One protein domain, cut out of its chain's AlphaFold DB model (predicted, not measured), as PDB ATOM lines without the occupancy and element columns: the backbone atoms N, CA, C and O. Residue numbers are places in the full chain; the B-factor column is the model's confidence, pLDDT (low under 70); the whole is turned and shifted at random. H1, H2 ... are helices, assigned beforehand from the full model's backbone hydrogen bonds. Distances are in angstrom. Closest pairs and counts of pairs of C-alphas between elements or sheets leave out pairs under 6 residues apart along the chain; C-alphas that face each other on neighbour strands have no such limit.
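This is residues 10 to 83 and 107 to 159 of the 777 residues of the protein "Tho2p" of Sugiyamaella lignohabitans (UniProt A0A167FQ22). Helices are stacked along the longest axis: H2 and H3 run side by side, H1 covers one side of this pair, H4 and H5 cross its other side, and H6 and H7 follow beyond H4. At the far end residues 150 to 159, of which 150 to 158 belong to H8, stick out. The printed part has 127 residues, with eight named helices, H1 to H8 along the chain, and no named strand: all helix. It is compact, with a radius of gyration of the C-alphas of 15.7 A, and spans 52 by 30 by 23 A.

Start at H1, residues 10 to 22, which forms a hairpin with H2, residues 26 to 41; their closest C-alphas, Phe 17 and Ile 29, are 6.2 A apart. H3, residues 47 to 62, is close to H2 but not clearly touching, at a shallow tilt of 15 degrees. Next, H4, residues 68 to 82, touches H2 at a steep tilt of 51 degrees, closest at C-alphas 34 and 75, 6.0 A. H5, residues 110 to 118, touches residues 47 to 52 of H3, closest at C-alphas 47 and 115, 5.8 A. H6, residues 123 to 129, touches residues 70 to 74 of H4, closest at C-alphas 73 and 129, 6.7 A. H7, residues 132 to 137, and H8, residues 144 to 158, form a hairpin that only just touches, with 3 pairs of C-alphas within 8 A, closest at Pro 132 and Glu 146, 5.4 A. Each O i to N i+4 pair is within hydrogen-bond range in these helices except H3, with 10 of 12.

Find C-alpha 10 at (-10.942, -7.161, 10.345); H1 runs 18.5 A from there. H2 measures 22.2 A, H3 21.8 A and H4 21.2 A. H8 runs 20.9 A to C-alpha 158 at (-21.529, -56.202, 6.299).

The farthest C-alphas, Gly 11 and Lys 159, are 54.1 A apart. Residues 84 to 106 are not printed; C-alphas 83 and 107 stand 7.3 A apart across this cut. No link printed whole is long. Mean pLDDT of the printed part is 77.5, and 13 residues are under 70, among them 81 to 83 and 107 to 110.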
ATOM      1  N   TRP A  10     -10.173  -6.259   9.475       65.25
ATOM      2  CA  TRP A  10     -10.942  -7.161  10.345       65.25
ATOM      3  C   TRP A  10     -12.383  -6.692  10.636       65.25
ATOM      4  O   TRP A  10     -13.330  -7.476  10.551       65.25
ATOM      5  N   GLY A  11     -12.570  -5.406  10.957       67.19
ATOM      6  CA  GLY A  11     -13.885  -4.864  11.323       67.19
ATOM      7  C   GLY A  11     -14.923  -4.949  10.197       67.19
ATOM      8  O   GLY A  11     -16.104  -5.151  10.471       67.19
ATOM      9  N   HIS A  12     -14.479  -4.863   8.939       71.88
ATOM     10  CA  HIS A  12     -15.341  -5.030   7.769       71.88
ATOM     11  C   HIS A  12     -15.771  -6.494   7.622       71.88
ATOM     12  O   HIS A  12     -16.958  -6.775   7.471       71.88
ATOM     13  N   SER A  13     -14.831  -7.433   7.760       69.06
ATOM     14  CA  SER A  13     -15.122  -8.865   7.665       69.06
ATOM     15  C   SER A  13     -16.033  -9.377   8.788       69.06
ATOM     16  O   SER A  13     -16.908 -10.198   8.525       69.06
ATOM     17  N   ARG A  14     -15.899  -8.870  10.028       74.50
ATOM     18  CA  ARG A  14     -16.825  -9.214  11.130       74.50
ATOM     19  C   ARG A  14     -18.245  -8.706  10.862       74.50
ATOM     20  O   ARG A  14     -19.197  -9.409  11.186       74.50
ATOM     21  N   GLN A  15     -18.397  -7.524  10.256       78.00
ATOM     22  CA  GLN A  15     -19.719  -7.026   9.866       78.00
ATOM     23  C   GLN A  15     -20.304  -7.857   8.718       78.00
ATOM     24  O   GLN A  15     -21.418  -8.343   8.853       78.00
ATOM     25  N   GLN A  16     -19.526  -8.139   7.666       78.06
ATOM     26  CA  GLN A  16     -19.954  -9.017   6.567       78.06
ATOM     27  C   GLN A  16     -20.345 -10.422   7.040       78.06
ATOM     28  O   GLN A  16     -21.271 -11.010   6.492       78.06
ATOM     29  N   PHE A  17     -19.670 -10.961   8.059       79.75
ATOM     30  CA  PHE A  17     -20.056 -12.225   8.681       79.75
ATOM     31  C   PHE A  17     -21.407 -12.121   9.400       79.75
ATOM     32  O   PHE A  17     -22.247 -12.995   9.220       79.75
ATOM     33  N   ARG A  18     -21.642 -11.056  10.180       78.62
ATOM     34  CA  ARG A  18     -22.939 -10.828  10.841       78.62
ATOM     35  C   ARG A  18     -24.067 -10.634   9.827       78.62
ATOM     36  O   ARG A  18     -25.104 -11.268   9.973       78.62
ATOM     37  N   ASP A  19     -23.837  -9.843   8.783       80.44
ATOM     38  CA  ASP A  19     -24.801  -9.635   7.699       80.44
ATOM     39  C   ASP A  19     -25.101 -10.971   6.980       80.44
ATOM     40  O   ASP A  19     -26.260 -11.320   6.775       80.44
ATOM     41  N   ALA A  20     -24.077 -11.786   6.690       77.19
ATOM     42  CA  ALA A  20     -24.243 -13.106   6.074       77.19
ATOM     43  C   ALA A  20     -24.909 -14.151   6.990       77.19
ATOM     44  O   ALA A  20     -25.586 -15.046   6.488       77.19
ATOM     45  N   VAL A  21     -24.738 -14.062   8.313       78.00
ATOM     46  CA  VAL A  21     -25.455 -14.898   9.295       78.00
ATOM     47  C   VAL A  21     -26.922 -14.479   9.395       78.00
ATOM     48  O   VAL A  21     -27.791 -15.348   9.450       78.00
ATOM     49  N   ASP A  22     -27.213 -13.179   9.347       79.31
ATOM     50  CA  ASP A  22     -28.582 -12.647   9.369       79.31
ATOM     51  C   ASP A  22     -29.338 -12.930   8.056       79.31
ATOM     52  O   ASP A  22     -30.545 -13.176   8.084       79.31
ATOM     53  N   GLU A  23     -28.634 -12.980   6.919       80.50
ATOM     54  CA  GLU A  23     -29.170 -13.381   5.608       80.50
ATOM     55  C   GLU A  23     -29.050 -14.898   5.311       80.50
ATOM     56  O   GLU A  23     -29.494 -15.352   4.256       80.50
ATOM     57  N   LEU A  24     -28.491 -15.702   6.232       75.94
ATOM     58  CA  LEU A  24     -28.275 -17.160   6.099       75.94
ATOM     59  C   LEU A  24     -27.450 -17.592   4.858       75.94
ATOM     60  O   LEU A  24     -27.636 -18.682   4.308       75.94
ATOM     61  N   ILE A  25     -26.492 -16.768   4.426       78.94
ATOM     62  CA  ILE A  25     -25.662 -17.008   3.235       78.94
ATOM     63  C   ILE A  25     -24.448 -17.885   3.588       78.94
ATOM     64  O   ILE A  25     -23.354 -17.397   3.896       78.94
ATOM     65  N   SER A  26     -24.629 -19.206   3.490       75.31
ATOM     66  CA  SER A  26     -23.601 -20.221   3.784       75.31
ATOM     67  C   SER A  26     -22.274 -19.996   3.061       75.31
ATOM     68  O   SER A  26     -21.215 -20.186   3.652       75.31
ATOM     69  N   ASP A  27     -22.317 -19.579   1.797       76.69
ATOM     70  CA  ASP A  27     -21.131 -19.514   0.937       76.69
ATOM     71  C   ASP A  27     -20.188 -18.375   1.353       76.69
ATOM     72  O   ASP A  27     -18.966 -18.510   1.293       76.69
ATOM     73  N   VAL A  28     -20.752 -17.269   1.850       79.44
ATOM     74  CA  VAL A  28     -19.990 -16.135   2.393       79.44
ATOM     75  C   VAL A  28     -19.386 -16.506   3.748       79.44
ATOM     76  O   VAL A  28     -18.209 -16.238   3.978       79.44
ATOM     77  N   ILE A  29     -20.141 -17.202   4.605       79.31
ATOM     78  CA  ILE A  29     -19.658 -17.747   5.886       79.31
ATOM     79  C   ILE A  29     -18.483 -18.719   5.659       79.31
ATOM     80  O   ILE A  29     -17.443 -18.599   6.305       79.31
ATOM     81  N   VAL A  30     -18.616 -19.639   4.696       81.81
ATOM     82  CA  VAL A  30     -17.561 -20.582   4.282       81.81
ATOM     83  C   VAL A  30     -16.330 -19.850   3.750       81.81
ATOM     84  O   VAL A  30     -15.216 -20.177   4.155       81.81
ATOM     85  N   SER A  31     -16.510 -18.844   2.886       82.00
ATOM     86  CA  SER A  31     -15.401 -18.044   2.350       82.00
ATOM     87  C   SER A  31     -14.647 -17.304   3.456       82.00
ATOM     88  O   SER A  31     -13.419 -17.322   3.471       82.00
ATOM     89  N   ILE A  32     -15.365 -16.706   4.412       81.12
ATOM     90  CA  ILE A  32     -14.785 -16.000   5.560       81.12
ATOM     91  C   ILE A  32     -13.977 -16.961   6.441       81.12
ATOM     92  O   ILE A  32     -12.827 -16.668   6.766       81.12
ATOM     93  N   PHE A  33     -14.523 -18.131   6.786       84.19
ATOM     94  CA  PHE A  33     -13.779 -19.123   7.568       84.19
ATOM     95  C   PHE A  33     -12.562 -19.679   6.816       84.19
ATOM     96  O   PHE A  33     -11.501 -19.829   7.419       84.19
ATOM     97  N   TYR A  34     -12.673 -19.925   5.508       82.94
ATOM     98  CA  TYR A  34     -11.553 -20.369   4.674       82.94
ATOM     99  C   TYR A  34     -10.416 -19.335   4.629       82.94
ATOM    100  O   TYR A  34      -9.254 -19.690   4.829       82.94
ATOM    101  N   GLU A  35     -10.734 -18.053   4.420       80.94
ATOM    102  CA  GLU A  35      -9.736 -16.978   4.402       80.94
ATOM    103  C   GLU A  35      -9.082 -16.772   5.781       80.94
ATOM    104  O   GLU A  35      -7.858 -16.652   5.855       80.94
ATOM    105  N   CYS A  36      -9.854 -16.829   6.877       78.94
ATOM    106  CA  CYS A  36      -9.328 -16.837   8.249       78.94
ATOM    107  C   CYS A  36      -8.322 -17.972   8.479       78.94
ATOM    108  O   CYS A  36      -7.206 -17.733   8.944       78.94
ATOM    109  N   LEU A  37      -8.710 -19.209   8.155       80.19
ATOM    110  CA  LEU A  37      -7.887 -20.397   8.375       80.19
ATOM    111  C   LEU A  37      -6.606 -20.350   7.528       80.19
ATOM    112  O   LEU A  37      -5.523 -20.575   8.067       80.19
ATOM    113  N   LYS A  38      -6.692 -19.958   6.249       78.62
ATOM    114  CA  LYS A  38      -5.523 -19.830   5.360       78.62
ATOM    115  C   LYS A  38      -4.583 -18.680   5.766       78.62
ATOM    116  O   LYS A  38      -3.371 -18.771   5.563       78.62
ATOM    117  N   ALA A  39      -5.095 -17.615   6.383       75.25
ATOM    118  CA  ALA A  39      -4.275 -16.527   6.925       75.25
ATOM    119  C   ALA A  39      -3.535 -16.916   8.223       75.25
ATOM    120  O   ALA A  39      -2.383 -16.521   8.412       75.25
ATOM    121  N   VAL A  40      -4.151 -17.731   9.090       75.56
ATOM    122  CA  VAL A  40      -3.469 -18.322  10.261       75.56
ATOM    123  C   VAL A  40      -2.419 -19.340   9.812       75.56
ATOM    124  O   VAL A  40      -1.291 -19.329  10.297       75.56
ATOM    125  N   GLU A  41      -2.749 -20.177   8.830       74.50
ATOM    126  CA  GLU A  41      -1.833 -21.165   8.255       74.50
ATOM    127  C   GLU A  41      -0.600 -20.547   7.581       74.50
ATOM    128  O   GLU A  41       0.503 -21.070   7.719       74.50
ATOM    129  N   THR A  42      -0.754 -19.417   6.891       74.88
ATOM    130  CA  THR A  42       0.372 -18.698   6.268       74.88
ATOM    131  C   THR A  42       1.168 -17.830   7.252       74.88
ATOM    132  O   THR A  42       2.111 -17.156   6.838       74.88
ATOM    133  N   GLY A  43       0.824 -17.838   8.548       69.31
ATOM    134  CA  GLY A  43       1.494 -17.037   9.578       69.31
ATOM    135  C   GLY A  43       1.239 -15.531   9.461       69.31
ATOM    136  O   GLY A  43       1.976 -14.743  10.049       69.31
ATOM    137  N   MET A  44       0.216 -15.113   8.704       68.62
ATOM    138  CA  MET A  44      -0.155 -13.700   8.549       68.62
ATOM    139  C   MET A  44      -0.974 -13.161   9.732       68.62
ATOM    140  O   MET A  44      -1.121 -11.947   9.861       68.62
ATOM    141  N   MET A  45      -1.508 -14.037  10.593       69.88
ATOM    142  CA  MET A  45      -2.227 -13.664  11.814       69.88
ATOM    143  C   MET A  45      -1.810 -14.529  13.007       69.88
ATOM    144  O   MET A  45      -1.710 -15.750  12.898       69.88
ATOM    145  N   GLU A  46      -1.605 -13.891  14.161       72.19
ATOM    146  CA  GLU A  46      -1.266 -14.564  15.418       72.19
ATOM    147  C   GLU A  46      -2.501 -15.221  16.058       72.19
ATOM    148  O   GLU A  46      -3.562 -14.606  16.209       72.19
ATOM    149  N   VAL A  47      -2.345 -16.477  16.489       72.69
ATOM    150  CA  VAL A  47      -3.428 -17.299  17.061       72.69
ATOM    151  C   VAL A  47      -4.035 -16.677  18.327       72.69
ATOM    152  O   VAL A  47      -5.245 -16.771  18.534       72.69
ATOM    153  N   GLU A  48      -3.215 -16.016  19.151       71.56
ATOM    154  CA  GLU A  48      -3.640 -15.396  20.418       71.56
ATOM    155  C   GLU A  48      -4.631 -14.238  20.216       71.56
ATOM    156  O   GLU A  48      -5.493 -14.009  21.064       71.56
ATOM    157  N   LEU A  49      -4.549 -13.544  19.077       73.06
ATOM    158  CA  LEU A  49      -5.423 -12.419  18.736       73.06
ATOM    159  C   LEU A  49      -6.726 -12.859  18.066       73.06
ATOM    160  O   LEU A  49      -7.759 -12.236  18.301       73.06
ATOM    161  N   ILE A  50      -6.700 -13.907  17.237       75.25
ATOM    162  CA  ILE A  50      -7.871 -14.309  16.438       75.25
ATOM    163  C   ILE A  50      -8.736 -15.388  17.105       75.25
ATOM    164  O   ILE A  50      -9.946 -15.402  16.892       75.25
ATOM    165  N   GLY A  51      -8.157 -16.258  17.941       75.62
ATOM    166  CA  GLY A  51      -8.877 -17.347  18.615       75.62
ATOM    167  C   GLY A  51     -10.098 -16.883  19.426       75.62
ATOM    168  O   GLY A  51     -11.199 -17.362  19.157       75.62
ATOM    169  N   PRO A  52      -9.956 -15.912  20.353       77.44
ATOM    170  CA  PRO A  52     -11.087 -15.394  21.124       77.44
ATOM    171  C   PRO A  52     -12.175 -14.779  20.240       77.44
ATOM    172  O   PRO A  52     -13.357 -14.959  20.497       77.44
ATOM    173  N   VAL A  53     -11.787 -14.090  19.164       77.19
ATOM    174  CA  VAL A  53     -12.736 -13.350  18.322       77.19
ATOM    175  C   VAL A  53     -13.485 -14.273  17.358       77.19
ATOM    176  O   VAL A  53     -14.664 -14.049  17.092       77.19
ATOM    177  N   LEU A  54     -12.843 -15.341  16.873       79.56
ATOM    178  CA  LEU A  54     -13.531 -16.425  16.168       79.56
ATOM    179  C   LEU A  54     -14.508 -17.157  17.097       79.56
ATOM    180  O   LEU A  54     -15.616 -17.453  16.659       79.56
ATOM    181  N   LYS A  55     -14.145 -17.382  18.371       80.69
ATOM    182  CA  LYS A  55     -15.065 -17.953  19.366       80.69
ATOM    183  C   LYS A  55     -16.284 -17.049  19.575       80.69
ATOM    184  O   LYS A  55     -17.398 -17.507  19.351       80.69
ATOM    185  N   ASP A  56     -16.076 -15.759  19.855       80.62
ATOM    186  CA  ASP A  56     -17.156 -14.765  19.980       80.62
ATOM    187  C   ASP A  56     -18.069 -14.746  18.740       80.62
ATOM    188  O   ASP A  56     -19.288 -14.687  18.866       80.62
ATOM    189  N   MET A  57     -17.506 -14.808  17.526       79.25
ATOM    190  CA  MET A  57     -18.290 -14.843  16.284       79.25
ATOM    191  C   MET A  57     -19.102 -16.132  16.123       79.25
ATOM    192  O   MET A  57     -20.218 -16.085  15.610       79.25
ATOM    193  N   MET A  58     -18.558 -17.277  16.536       81.12
ATOM    194  CA  MET A  58     -19.260 -18.560  16.486       81.12
ATOM    195  C   MET A  58     -20.369 -18.630  17.543       81.12
ATOM    196  O   MET A  58     -21.467 -19.081  17.222       81.12
ATOM    197  N   ASP A  59     -20.122 -18.113  18.749       81.25
ATOM    198  CA  ASP A  59     -21.096 -18.041  19.842       81.25
ATOM    199  C   ASP A  59     -22.229 -17.039  19.537       81.25
ATOM    200  O   ASP A  59     -23.401 -17.366  19.723       81.25
ATOM    201  N   GLU A  60     -21.921 -15.865  18.968       80.50
ATOM    202  CA  GLU A  60     -22.923 -14.905  18.462       80.50
ATOM    203  C   GLU A  60     -23.798 -15.498  17.345       80.50
ATOM    204  O   GLU A  60     -24.990 -15.201  17.253       80.50
ATOM    205  N   ALA A  61     -23.209 -16.309  16.460       79.88
ATOM    206  CA  ALA A  61     -23.911 -16.858  15.307       79.88
ATOM    207  C   ALA A  61     -24.701 -18.140  15.622       79.88
ATOM    208  O   ALA A  61     -25.660 -18.439  14.910       79.88
ATOM    209  N   LEU A  62     -24.357 -18.868  16.692       80.44
ATOM    210  CA  LEU A  62     -25.031 -20.103  17.116       80.44
ATOM    211  C   LEU A  62     -26.535 -19.918  17.393       80.44
ATOM    212  O   LEU A  62     -27.309 -20.842  17.146       80.44
ATOM    213  N   GLU A  63     -26.970 -18.736  17.850       77.31
ATOM    214  CA  GLU A  63     -28.397 -18.432  18.063       77.31
ATOM    215  C   GLU A  63     -29.208 -18.349  16.757       77.31
ATOM    216  O   GLU A  63     -30.407 -18.633  16.759       77.31
ATOM    217  N   LYS A  64     -28.573 -17.955  15.643       78.81
ATOM    218  CA  LYS A  64     -29.242 -17.691  14.352       78.81
ATOM    219  C   LYS A  64     -28.980 -18.770  13.302       78.81
ATOM    220  O   LYS A  64     -29.873 -19.091  12.522       78.81
ATOM    221  N   PHE A  65     -27.785 -19.359  13.298       79.62
ATOM    222  CA  PHE A  65     -27.396 -20.444  12.403       79.62
ATOM    223  C   PHE A  65     -26.815 -21.616  13.229       79.62
ATOM    224  O   PHE A  65     -25.637 -21.622  13.581       79.62
ATOM    225  N   PRO A  66     -27.614 -22.653  13.550       78.06
ATOM    226  CA  PRO A  66     -27.171 -23.749  14.424       78.06
ATOM    227  C   PRO A  66     -25.990 -24.572  13.878       78.06
ATOM    228  O   PRO A  66     -25.270 -25.211  14.644       78.06
ATOM    229  N   ASP A  67     -25.778 -24.565  12.559       80.69
ATOM    230  CA  ASP A  67     -24.716 -25.318  11.888       80.69
ATOM    231  C   ASP A  67     -23.392 -24.536  11.724       80.69
ATOM    232  O   ASP A  67     -22.449 -25.112  11.184       80.69
ATOM    233  N   VAL A  68     -23.248 -23.290  12.223       82.94
ATOM    234  CA  VAL A  68     -21.992 -22.485  12.115       82.94
ATOM    235  C   VAL A  68     -20.758 -23.312  12.468       82.94
ATOM    236  O   VAL A  68     -19.784 -23.342  11.716       82.94
ATOM    237  N   VAL A  69     -20.811 -24.011  13.604       82.12
ATOM    238  CA  VAL A  69     -19.695 -24.799  14.141       82.12
ATOM    239  C   VAL A  69     -19.377 -25.999  13.248       82.12
ATOM    240  O   VAL A  69     -18.210 -26.313  13.024       82.12
ATOM    241  N   ARG A  70     -20.397 -26.647  12.674       82.50
ATOM    242  CA  ARG A  70     -20.218 -27.741  11.711       82.50
ATOM    243  C   ARG A  70     -19.625 -27.221  10.398       82.50
ATOM    244  O   ARG A  70     -18.702 -27.840   9.876       82.50
ATOM    245  N   THR A  71     -20.102 -26.083   9.898       83.44
ATOM    246  CA  THR A  71     -19.561 -25.416   8.705       83.44
ATOM    247  C   THR A  71     -18.096 -25.027   8.907       83.44
ATOM    248  O   THR A  71     -17.271 -25.341   8.051       83.44
ATOM    249  N   PHE A  72     -17.741 -24.457  10.062       85.12
ATOM    250  CA  PHE A  72     -16.352 -24.179  10.433       85.12
ATOM    251  C   PHE A  72     -15.489 -25.453  10.424       85.12
ATOM    252  O   PHE A  72     -14.438 -25.481   9.782       85.12
ATOM    253  N   LEU A  73     -15.949 -26.543  11.054       83.00
ATOM    254  CA  LEU A  73     -15.227 -27.823  11.069       83.00
ATOM    255  C   LEU A  73     -15.074 -28.445   9.668       83.00
ATOM    256  O   LEU A  73     -14.021 -29.015   9.376       83.00
ATOM    257  N   TYR A  74     -16.056 -28.298   8.771       82.12
ATOM    258  CA  TYR A  74     -15.897 -28.700   7.368       82.12
ATOM    259  C   TYR A  74     -14.868 -27.835   6.633       82.12
ATOM    260  O   TYR A  74     -14.029 -28.384   5.919       82.12
ATOM    261  N   THR A  75     -14.870 -26.509   6.831       82.62
ATOM    262  CA  THR A  75     -13.836 -25.642   6.239       82.62
ATOM    263  C   THR A  75     -12.442 -25.965   6.767       82.62
ATOM    264  O   THR A  75     -11.506 -26.024   5.978       82.62
ATOM    265  N   LEU A  76     -12.307 -26.282   8.058       81.56
ATOM    266  CA  LEU A  76     -11.061 -26.747   8.666       81.56
ATOM    267  C   LEU A  76     -10.569 -28.046   8.012       81.56
ATOM    268  O   LEU A  76      -9.427 -28.104   7.566       81.56
ATOM    269  N   SER A  77     -11.438 -29.055   7.890       77.19
ATOM    270  CA  SER A  77     -11.084 -30.321   7.234       77.19
ATOM    271  C   SER A  77     -10.684 -30.116   5.768       77.19
ATOM    272  O   SER A  77      -9.761 -30.768   5.293       77.19
ATOM    273  N   PHE A  78     -11.332 -29.187   5.057       79.94
ATOM    274  CA  PHE A  78     -10.986 -28.839   3.678       79.94
ATOM    275  C   PHE A  78      -9.617 -28.145   3.572       79.94
ATOM    276  O   PHE A  78      -8.800 -28.563   2.754       79.94
ATOM    277  N   VAL A  79      -9.333 -27.143   4.419       77.94
ATOM    278  CA  VAL A  79      -8.024 -26.460   4.455       77.94
ATOM    279  C   VAL A  79      -6.897 -27.463   4.715       77.94
ATOM    280  O   VAL A  79      -5.960 -27.532   3.921       77.94
ATOM    281  N   CYS A  80      -7.026 -28.312   5.741       72.12
ATOM    282  CA  CYS A  80      -6.008 -29.316   6.061       72.12
ATOM    283  C   CYS A  80      -5.767 -30.320   4.912       72.12
ATOM    284  O   CYS A  80      -4.629 -30.728   4.683       72.12
ATOM    285  N   SER A  81      -6.804 -30.669   4.140       66.44
ATOM    286  CA  SER A  81      -6.681 -31.556   2.973       66.44
ATOM    287  C   SER A  81      -6.036 -30.896   1.743       66.44
ATOM    288  O   SER A  81      -5.452 -31.593   0.911       66.44
ATOM    289  N   CYS A  82      -6.099 -29.567   1.602       63.06
ATOM    290  CA  CYS A  82      -5.534 -28.854   0.449       63.06
ATOM    291  C   CYS A  82      -4.000 -28.706   0.475       63.06
ATOM    292  O   CYS A  82      -3.403 -28.448  -0.575       63.06
ATOM    293  N   ASN A  83      -3.342 -28.928   1.619       54.53
ATOM    294  CA  ASN A  83      -1.891 -28.742   1.787       54.53
ATOM    295  C   ASN A  83      -0.999 -29.633   0.902       54.53
ATOM    296  O   ASN A  83       0.193 -29.361   0.756       54.53
ATOM    297  N   VAL A 107       0.029 -32.491   6.503       53.84
ATOM    298  CA  VAL A 107       0.513 -32.024   7.809       53.84
ATOM    299  C   VAL A 107      -0.258 -30.778   8.258       53.84
ATOM    300  O   VAL A 107      -0.098 -29.695   7.692       53.84
ATOM    301  N   VAL A 108      -1.060 -30.921   9.312       60.81
ATOM    302  CA  VAL A 108      -1.728 -29.825  10.013       60.81
ATOM    303  C   VAL A 108      -0.665 -28.910  10.614       60.81
ATOM    304  O   VAL A 108       0.130 -29.316  11.467       60.81
ATOM    305  N   ASN A 109      -0.666 -27.645  10.189       68.62
ATOM    306  CA  ASN A 109       0.252 -26.637  10.705       68.62
ATOM    307  C   ASN A 109       0.074 -26.464  12.232       68.62
ATOM    308  O   ASN A 109      -1.046 -26.450  12.753       68.62
ATOM    309  N   SER A 110       1.180 -26.313  12.965       68.94
ATOM    310  CA  SER A 110       1.187 -26.200  14.428       68.94
ATOM    311  C   SER A 110       0.351 -25.022  14.940       68.94
ATOM    312  O   SER A 110      -0.236 -25.127  16.017       68.94
ATOM    313  N   GLU A 111       0.233 -23.938  14.170       71.62
ATOM    314  CA  GLU A 111      -0.617 -22.789  14.509       71.62
ATOM    315  C   GLU A 111      -2.120 -23.097  14.375       71.62
ATOM    316  O   GLU A 111      -2.897 -22.739  15.260       71.62
ATOM    317  N   LEU A 112      -2.538 -23.861  13.355       74.62
ATOM    318  CA  LEU A 112      -3.926 -24.333  13.237       74.62
ATOM    319  C   LEU A 112      -4.304 -25.240  14.416       74.62
ATOM    320  O   LEU A 112      -5.400 -25.129  14.964       74.62
ATOM    321  N   LYS A 113      -3.375 -26.088  14.871       75.25
ATOM    322  CA  LYS A 113      -3.580 -26.926  16.060       75.25
ATOM    323  C   LYS A 113      -3.771 -26.097  17.335       75.25
ATOM    324  O   LYS A 113      -4.644 -26.428  18.135       75.25
ATOM    325  N   LYS A 114      -3.009 -25.010  17.525       76.12
ATOM    326  CA  LYS A 114      -3.222 -24.076  18.648       76.12
ATOM    327  C   LYS A 114      -4.581 -23.375  18.554       76.12
ATOM    328  O   LYS A 114      -5.248 -23.243  19.575       76.12
ATOM    329  N   LEU A 115      -4.997 -22.969  17.351       78.06
ATOM    330  CA  LEU A 115      -6.282 -22.303  17.117       78.06
ATOM    331  C   LEU A 115      -7.471 -23.213  17.460       78.06
ATOM    332  O   LEU A 115      -8.364 -22.820  18.200       78.06
ATOM    333  N   VAL A 116      -7.476 -24.456  16.976       76.69
ATOM    334  CA  VAL A 116      -8.580 -25.396  17.243       76.69
ATOM    335  C   VAL A 116      -8.692 -25.732  18.736       76.69
ATOM    336  O   VAL A 116      -9.797 -25.925  19.240       76.69
ATOM    337  N   LEU A 117      -7.566 -25.748  19.458       76.75
ATOM    338  CA  LEU A 117      -7.543 -25.942  20.910       76.75
ATOM    339  C   LEU A 117      -7.985 -24.701  21.708       76.75
ATOM    340  O   LEU A 117      -8.463 -24.870  22.825       76.75
ATOM    341  N   SER A 118      -7.859 -23.479  21.173       78.00
ATOM    342  CA  SER A 118      -8.323 -22.256  21.853       78.00
ATOM    343  C   SER A 118      -9.817 -21.968  21.652       78.00
ATOM    344  O   SER A 118     -10.417 -21.274  22.473       78.00
ATOM    345  N   LEU A 119     -10.431 -22.536  20.609       78.88
ATOM    346  CA  LEU A 119     -11.857 -22.374  20.299       78.88
ATOM    347  C   LEU A 119     -12.805 -23.183  21.203       78.88
ATOM    348  O   LEU A 119     -13.990 -22.867  21.241       78.88
ATOM    349  N   ASP A 120     -12.305 -24.177  21.953       76.00
ATOM    350  CA  ASP A 120     -13.067 -24.895  23.001       76.00
ATOM    351  C   ASP A 120     -14.382 -25.543  22.494       76.00
ATOM    352  O   ASP A 120     -15.393 -25.623  23.190       76.00
ATOM    353  N   ILE A 121     -14.374 -26.002  21.238       82.19
ATOM    354  CA  ILE A 121     -15.504 -26.693  20.598       82.19
ATOM    355  C   ILE A 121     -15.657 -28.102  21.200       82.19
ATOM    356  O   ILE A 121     -14.665 -28.798  21.429       82.19
ATOM    357  N   ASP A 122     -16.898 -28.567  21.401       82.06
ATOM    358  CA  ASP A 122     -17.168 -29.904  21.947       82.06
ATOM    359  C   ASP A 122     -16.470 -31.011  21.134       82.06
ATOM    360  O   ASP A 122     -16.720 -31.230  19.941       82.06
ATOM    361  N   LYS A 123     -15.631 -31.774  21.839       79.56
ATOM    362  CA  LYS A 123     -14.918 -32.950  21.337       79.56
ATOM    363  C   LYS A 123     -15.848 -33.963  20.658       79.56
ATOM    364  O   LYS A 123     -15.424 -34.637  19.720       79.56
ATOM    365  N   SER A 124     -17.099 -34.070  21.099       79.00
ATOM    366  CA  SER A 124     -18.100 -34.969  20.513       79.00
ATOM    367  C   SER A 124     -18.478 -34.565  19.085       79.00
ATOM    368  O   SER A 124     -18.636 -35.434  18.227       79.00
ATOM    369  N   LEU A 125     -18.567 -33.258  18.807       80.62
ATOM    370  CA  LEU A 125     -18.830 -32.720  17.470       80.62
ATOM    371  C   LEU A 125     -17.603 -32.847  16.564       80.62
ATOM    372  O   LEU A 125     -17.736 -33.275  15.418       80.62
ATOM    373  N   MET A 126     -16.404 -32.567  17.090       79.31
ATOM    374  CA  MET A 126     -15.148 -32.774  16.357       79.31
ATOM    375  C   MET A 126     -15.014 -34.226  15.865       79.31
ATOM    376  O   MET A 126     -14.767 -34.453  14.683       79.31
ATOM    377  N   LEU A 127     -15.249 -35.209  16.746       80.44
ATOM    378  CA  LEU A 127     -15.189 -36.646  16.431       80.44
ATOM    379  C   LEU A 127     -16.271 -37.129  15.445       80.44
ATOM    380  O   LEU A 127     -16.144 -38.230  14.907       80.44
ATOM    381  N   LEU A 128     -17.341 -36.353  15.245       79.50
ATOM    382  CA  LEU A 128     -18.445 -36.671  14.335       79.50
ATOM    383  C   LEU A 128     -18.237 -36.097  12.923       79.50
ATOM    384  O   LEU A 128     -18.772 -36.652  11.965       79.50
ATOM    385  N   VAL A 129     -17.519 -34.974  12.808       79.06
ATOM    386  CA  VAL A 129     -17.439 -34.161  11.580       79.06
ATOM    387  C   VAL A 129     -16.070 -34.231  10.896       79.06
ATOM    388  O   VAL A 129     -16.022 -34.222   9.668       79.06
ATOM    389  N   LEU A 130     -14.970 -34.295  11.655       80.56
ATOM    390  CA  LEU A 130     -13.612 -34.255  11.101       80.56
ATOM    391  C   LEU A 130     -13.146 -35.618  10.571       80.56
ATOM    392  O   LEU A 130     -13.499 -36.673  11.105       80.56
ATOM    393  N   GLU A 131     -12.284 -35.591   9.554       77.81
ATOM    394  CA  GLU A 131     -11.653 -36.802   9.031       77.81
ATOM    395  C   GLU A 131     -10.667 -37.438  10.037       77.81
ATOM    396  O   GLU A 131     -10.017 -36.725  10.811       77.81
ATOM    397  N   PRO A 132     -10.489 -38.779  10.022       74.62
ATOM    398  CA  PRO A 132      -9.633 -39.476  10.987       74.62
ATOM    399  C   PRO A 132      -8.175 -38.999  11.020       74.62
ATOM    400  O   PRO A 132      -7.583 -38.975  12.096       74.62
ATOM    401  N   ASN A 133      -7.622 -38.586   9.873       74.62
ATOM    402  CA  ASN A 133      -6.256 -38.060   9.767       74.62
ATOM    403  C   ASN A 133      -6.116 -36.730  10.527       74.62
ATOM    404  O   ASN A 133      -5.236 -36.571  11.370       74.62
ATOM    405  N   VAL A 134      -7.059 -35.806  10.308       75.12
ATOM    406  CA  VAL A 134      -7.104 -34.497  10.980       75.12
ATOM    407  C   VAL A 134      -7.292 -34.671  12.496       75.12
ATOM    408  O   VAL A 134      -6.686 -33.952  13.288       75.12
ATOM    409  N   LEU A 135      -8.078 -35.664  12.928       77.69
ATOM    410  CA  LEU A 135      -8.294 -35.977  14.348       77.69
ATOM    411  C   LEU A 135      -7.051 -36.521  15.076       77.69
ATOM    412  O   LEU A 135      -6.900 -36.251  16.274       77.69
ATOM    413  N   ASP A 136      -6.193 -37.273  14.380       76.12
ATOM    414  CA  ASP A 136      -4.919 -37.789  14.904       76.12
ATOM    415  C   ASP A 136      -3.882 -36.661  15.009       76.12
ATOM    416  O   ASP A 136      -3.300 -36.422  16.069       76.12
ATOM    417  N   GLU A 137      -3.739 -35.859  13.952       72.94
ATOM    418  CA  GLU A 137      -2.786 -34.746  13.915       72.94
ATOM    419  C   GLU A 137      -3.143 -33.623  14.903       72.94
ATOM    420  O   GLU A 137      -2.258 -33.070  15.565       72.94
ATOM    421  N   LEU A 138      -4.433 -33.349  15.130       75.31
ATOM    422  CA  LEU A 138      -4.901 -32.472  16.213       75.31
ATOM    423  C   LEU A 138      -4.721 -33.089  17.618       75.31
ATOM    424  O   LEU A 138      -4.782 -32.368  18.612       75.31
ATOM    425  N   GLY A 139      -4.441 -34.391  17.737       72.88
ATOM    426  CA  GLY A 139      -4.290 -35.101  19.017       72.88
ATOM    427  C   GLY A 139      -5.606 -35.316  19.775       72.88
ATOM    428  O   GLY A 139      -5.598 -35.592  20.976       72.88
ATOM    429  N   ILE A 140      -6.747 -35.174  19.095       77.25
ATOM    430  CA  ILE A 140      -8.088 -35.322  19.679       77.25
ATOM    431  C   ILE A 140      -8.429 -36.808  19.835       77.25
ATOM    432  O   ILE A 140      -9.006 -37.216  20.853       77.25
ATOM    433  N   ALA A 141      -8.053 -37.612  18.840       76.69
ATOM    434  CA  ALA A 141      -8.206 -39.058  18.811       76.69
ATOM    435  C   ALA A 141      -6.830 -39.735  18.651       76.69
ATOM    436  O   ALA A 141      -5.940 -39.148  18.051       76.69
ATOM    437  N   PRO A 142      -6.627 -40.957  19.173       78.44
ATOM    438  CA  PRO A 142      -5.408 -41.722  18.909       78.44
ATOM    439  C   PRO A 142      -5.407 -42.301  17.478       78.44
ATOM    440  O   PRO A 142      -6.491 -42.592  16.961       78.44
ATOM    441  N   PRO A 143      -4.245 -42.687  16.911       72.50
ATOM    442  CA  PRO A 143      -4.126 -43.255  15.551       72.50
ATOM    443  C   PRO A 143      -4.863 -44.597  15.362       72.50
ATOM    444  O   PRO A 143      -5.014 -45.130  14.264       72.50
ATOM    445  N   ILE A 144      -5.337 -45.196  16.456       80.50
ATOM    446  CA  ILE A 144      -6.160 -46.413  16.463       80.50
ATOM    447  C   ILE A 144      -7.626 -46.096  16.086       80.50
ATOM    448  O   ILE A 144      -8.383 -47.005  15.736       80.50
ATOM    449  N   PHE A 145      -8.046 -44.827  16.152       82.56
ATOM    450  CA  PHE A 145      -9.428 -44.398  15.935       82.56
ATOM    451  C   PHE A 145      -9.937 -44.731  14.533       82.56
ATOM    452  O   PHE A 145     -10.994 -45.346  14.426       82.56
ATOM    453  N   GLU A 146      -9.164 -44.446  13.482       80.25
ATOM    454  CA  GLU A 146      -9.515 -44.793  12.099       80.25
ATOM    455  C   GLU A 146      -9.778 -46.304  11.950       80.25
ATOM    456  O   GLU A 146     -10.849 -46.731  11.517       80.25
ATOM    457  N   LYS A 147      -8.848 -47.141  12.427       82.12
ATOM    458  CA  LYS A 147      -8.977 -48.609  12.405       82.12
ATOM    459  C   LYS A 147     -10.201 -49.091  13.189       82.12
ATOM    460  O   LYS A 147     -10.855 -50.058  12.791       82.12
ATOM    461  N   LYS A 148     -10.543 -48.421  14.296       84.62
ATOM    462  CA  LYS A 148     -11.746 -48.708  15.094       84.62
ATOM    463  C   LYS A 148     -13.027 -48.283  14.367       84.62
ATOM    464  O   LYS A 148     -13.991 -49.048  14.392       84.62
ATOM    465  N   LEU A 149     -13.025 -47.132  13.696       83.19
ATOM    466  CA  LEU A 149     -14.134 -46.604  12.899       83.19
ATOM    467  C   LEU A 149     -14.421 -47.506  11.693       83.19
ATOM    468  O   LEU A 149     -15.552 -47.961  11.530       83.19
ATOM    469  N   ILE A 150     -13.392 -47.871  10.919       84.00
ATOM    470  CA  ILE A 150     -13.490 -48.841   9.818       84.00
ATOM    471  C   ILE A 150     -14.048 -50.167  10.342       84.00
ATOM    472  O   ILE A 150     -14.995 -50.705   9.768       84.00
ATOM    473  N   ARG A 151     -13.543 -50.678  11.475       86.19
ATOM    474  CA  ARG A 151     -14.057 -51.909  12.099       86.19
ATOM    475  C   ARG A 151     -15.517 -51.785  12.550       86.19
ATOM    476  O   ARG A 151     -16.252 -52.763  12.448       86.19
ATOM    477  N   GLN A 152     -15.967 -50.638  13.051       85.25
ATOM    478  CA  GLN A 152     -17.370 -50.442  13.437       85.25
ATOM    479  C   GLN A 152     -18.290 -50.305  12.220       85.25
ATOM    480  O   GLN A 152     -19.315 -50.984  12.168       85.25
ATOM    481  N   ASN A 153     -17.903 -49.519  11.217       85.00
ATOM    482  CA  ASN A 153     -18.672 -49.339   9.986       85.00
ATOM    483  C   ASN A 153     -18.790 -50.653   9.206       85.00
ATOM    484  O   ASN A 153     -19.892 -51.034   8.822       85.00
ATOM    485  N   THR A 154     -17.698 -51.411   9.065       85.00
ATOM    486  CA  THR A 154     -17.734 -52.742   8.436       85.00
ATOM    487  C   THR A 154     -18.604 -53.735   9.209       85.00
ATOM    488  O   THR A 154     -19.405 -54.435   8.595       85.00
ATOM    489  N   ASN A 155     -18.540 -53.756  10.549       86.12
ATOM    490  CA  ASN A 155     -19.463 -54.567  11.354       86.12
ATOM    491  C   ASN A 155     -20.927 -54.124  11.200       86.12
ATOM    492  O   ASN A 155     -21.806 -54.975  11.205       86.12
ATOM    493  N   ARG A 156     -21.213 -52.825  11.061       82.50
ATOM    494  CA  ARG A 156     -22.587 -52.318  10.907       82.50
ATOM    495  C   ARG A 156     -23.169 -52.590   9.515       82.50
ATOM    496  O   ARG A 156     -24.368 -52.823   9.413       82.50
ATOM    497  N   LEU A 157     -22.343 -52.526   8.471       83.12
ATOM    498  CA  LEU A 157     -22.764 -52.633   7.069       83.12
ATOM    499  C   LEU A 157     -22.747 -54.071   6.533       83.12
ATOM    500  O   LEU A 157     -23.642 -54.438   5.780       83.12
ATOM    501  N   TYR A 158     -21.752 -54.883   6.907       82.06
ATOM    502  CA  TYR A 158     -21.529 -56.202   6.299       82.06
ATOM    503  C   TYR A 158     -21.823 -57.388   7.222       82.06
ATOM    504  O   TYR A 158     -21.994 -58.506   6.732       82.06
ATOM    505  N   LYS A 159     -21.891 -57.195   8.547       79.56
ATOM    506  CA  LYS A 159     -22.204 -58.301   9.459       79.56
ATOM    507  C   LYS A 159     -23.709 -58.566   9.455       79.56
ATOM    508  O   LYS A 159     -24.475 -57.865  10.112       79.56
TER     509      LYS A 159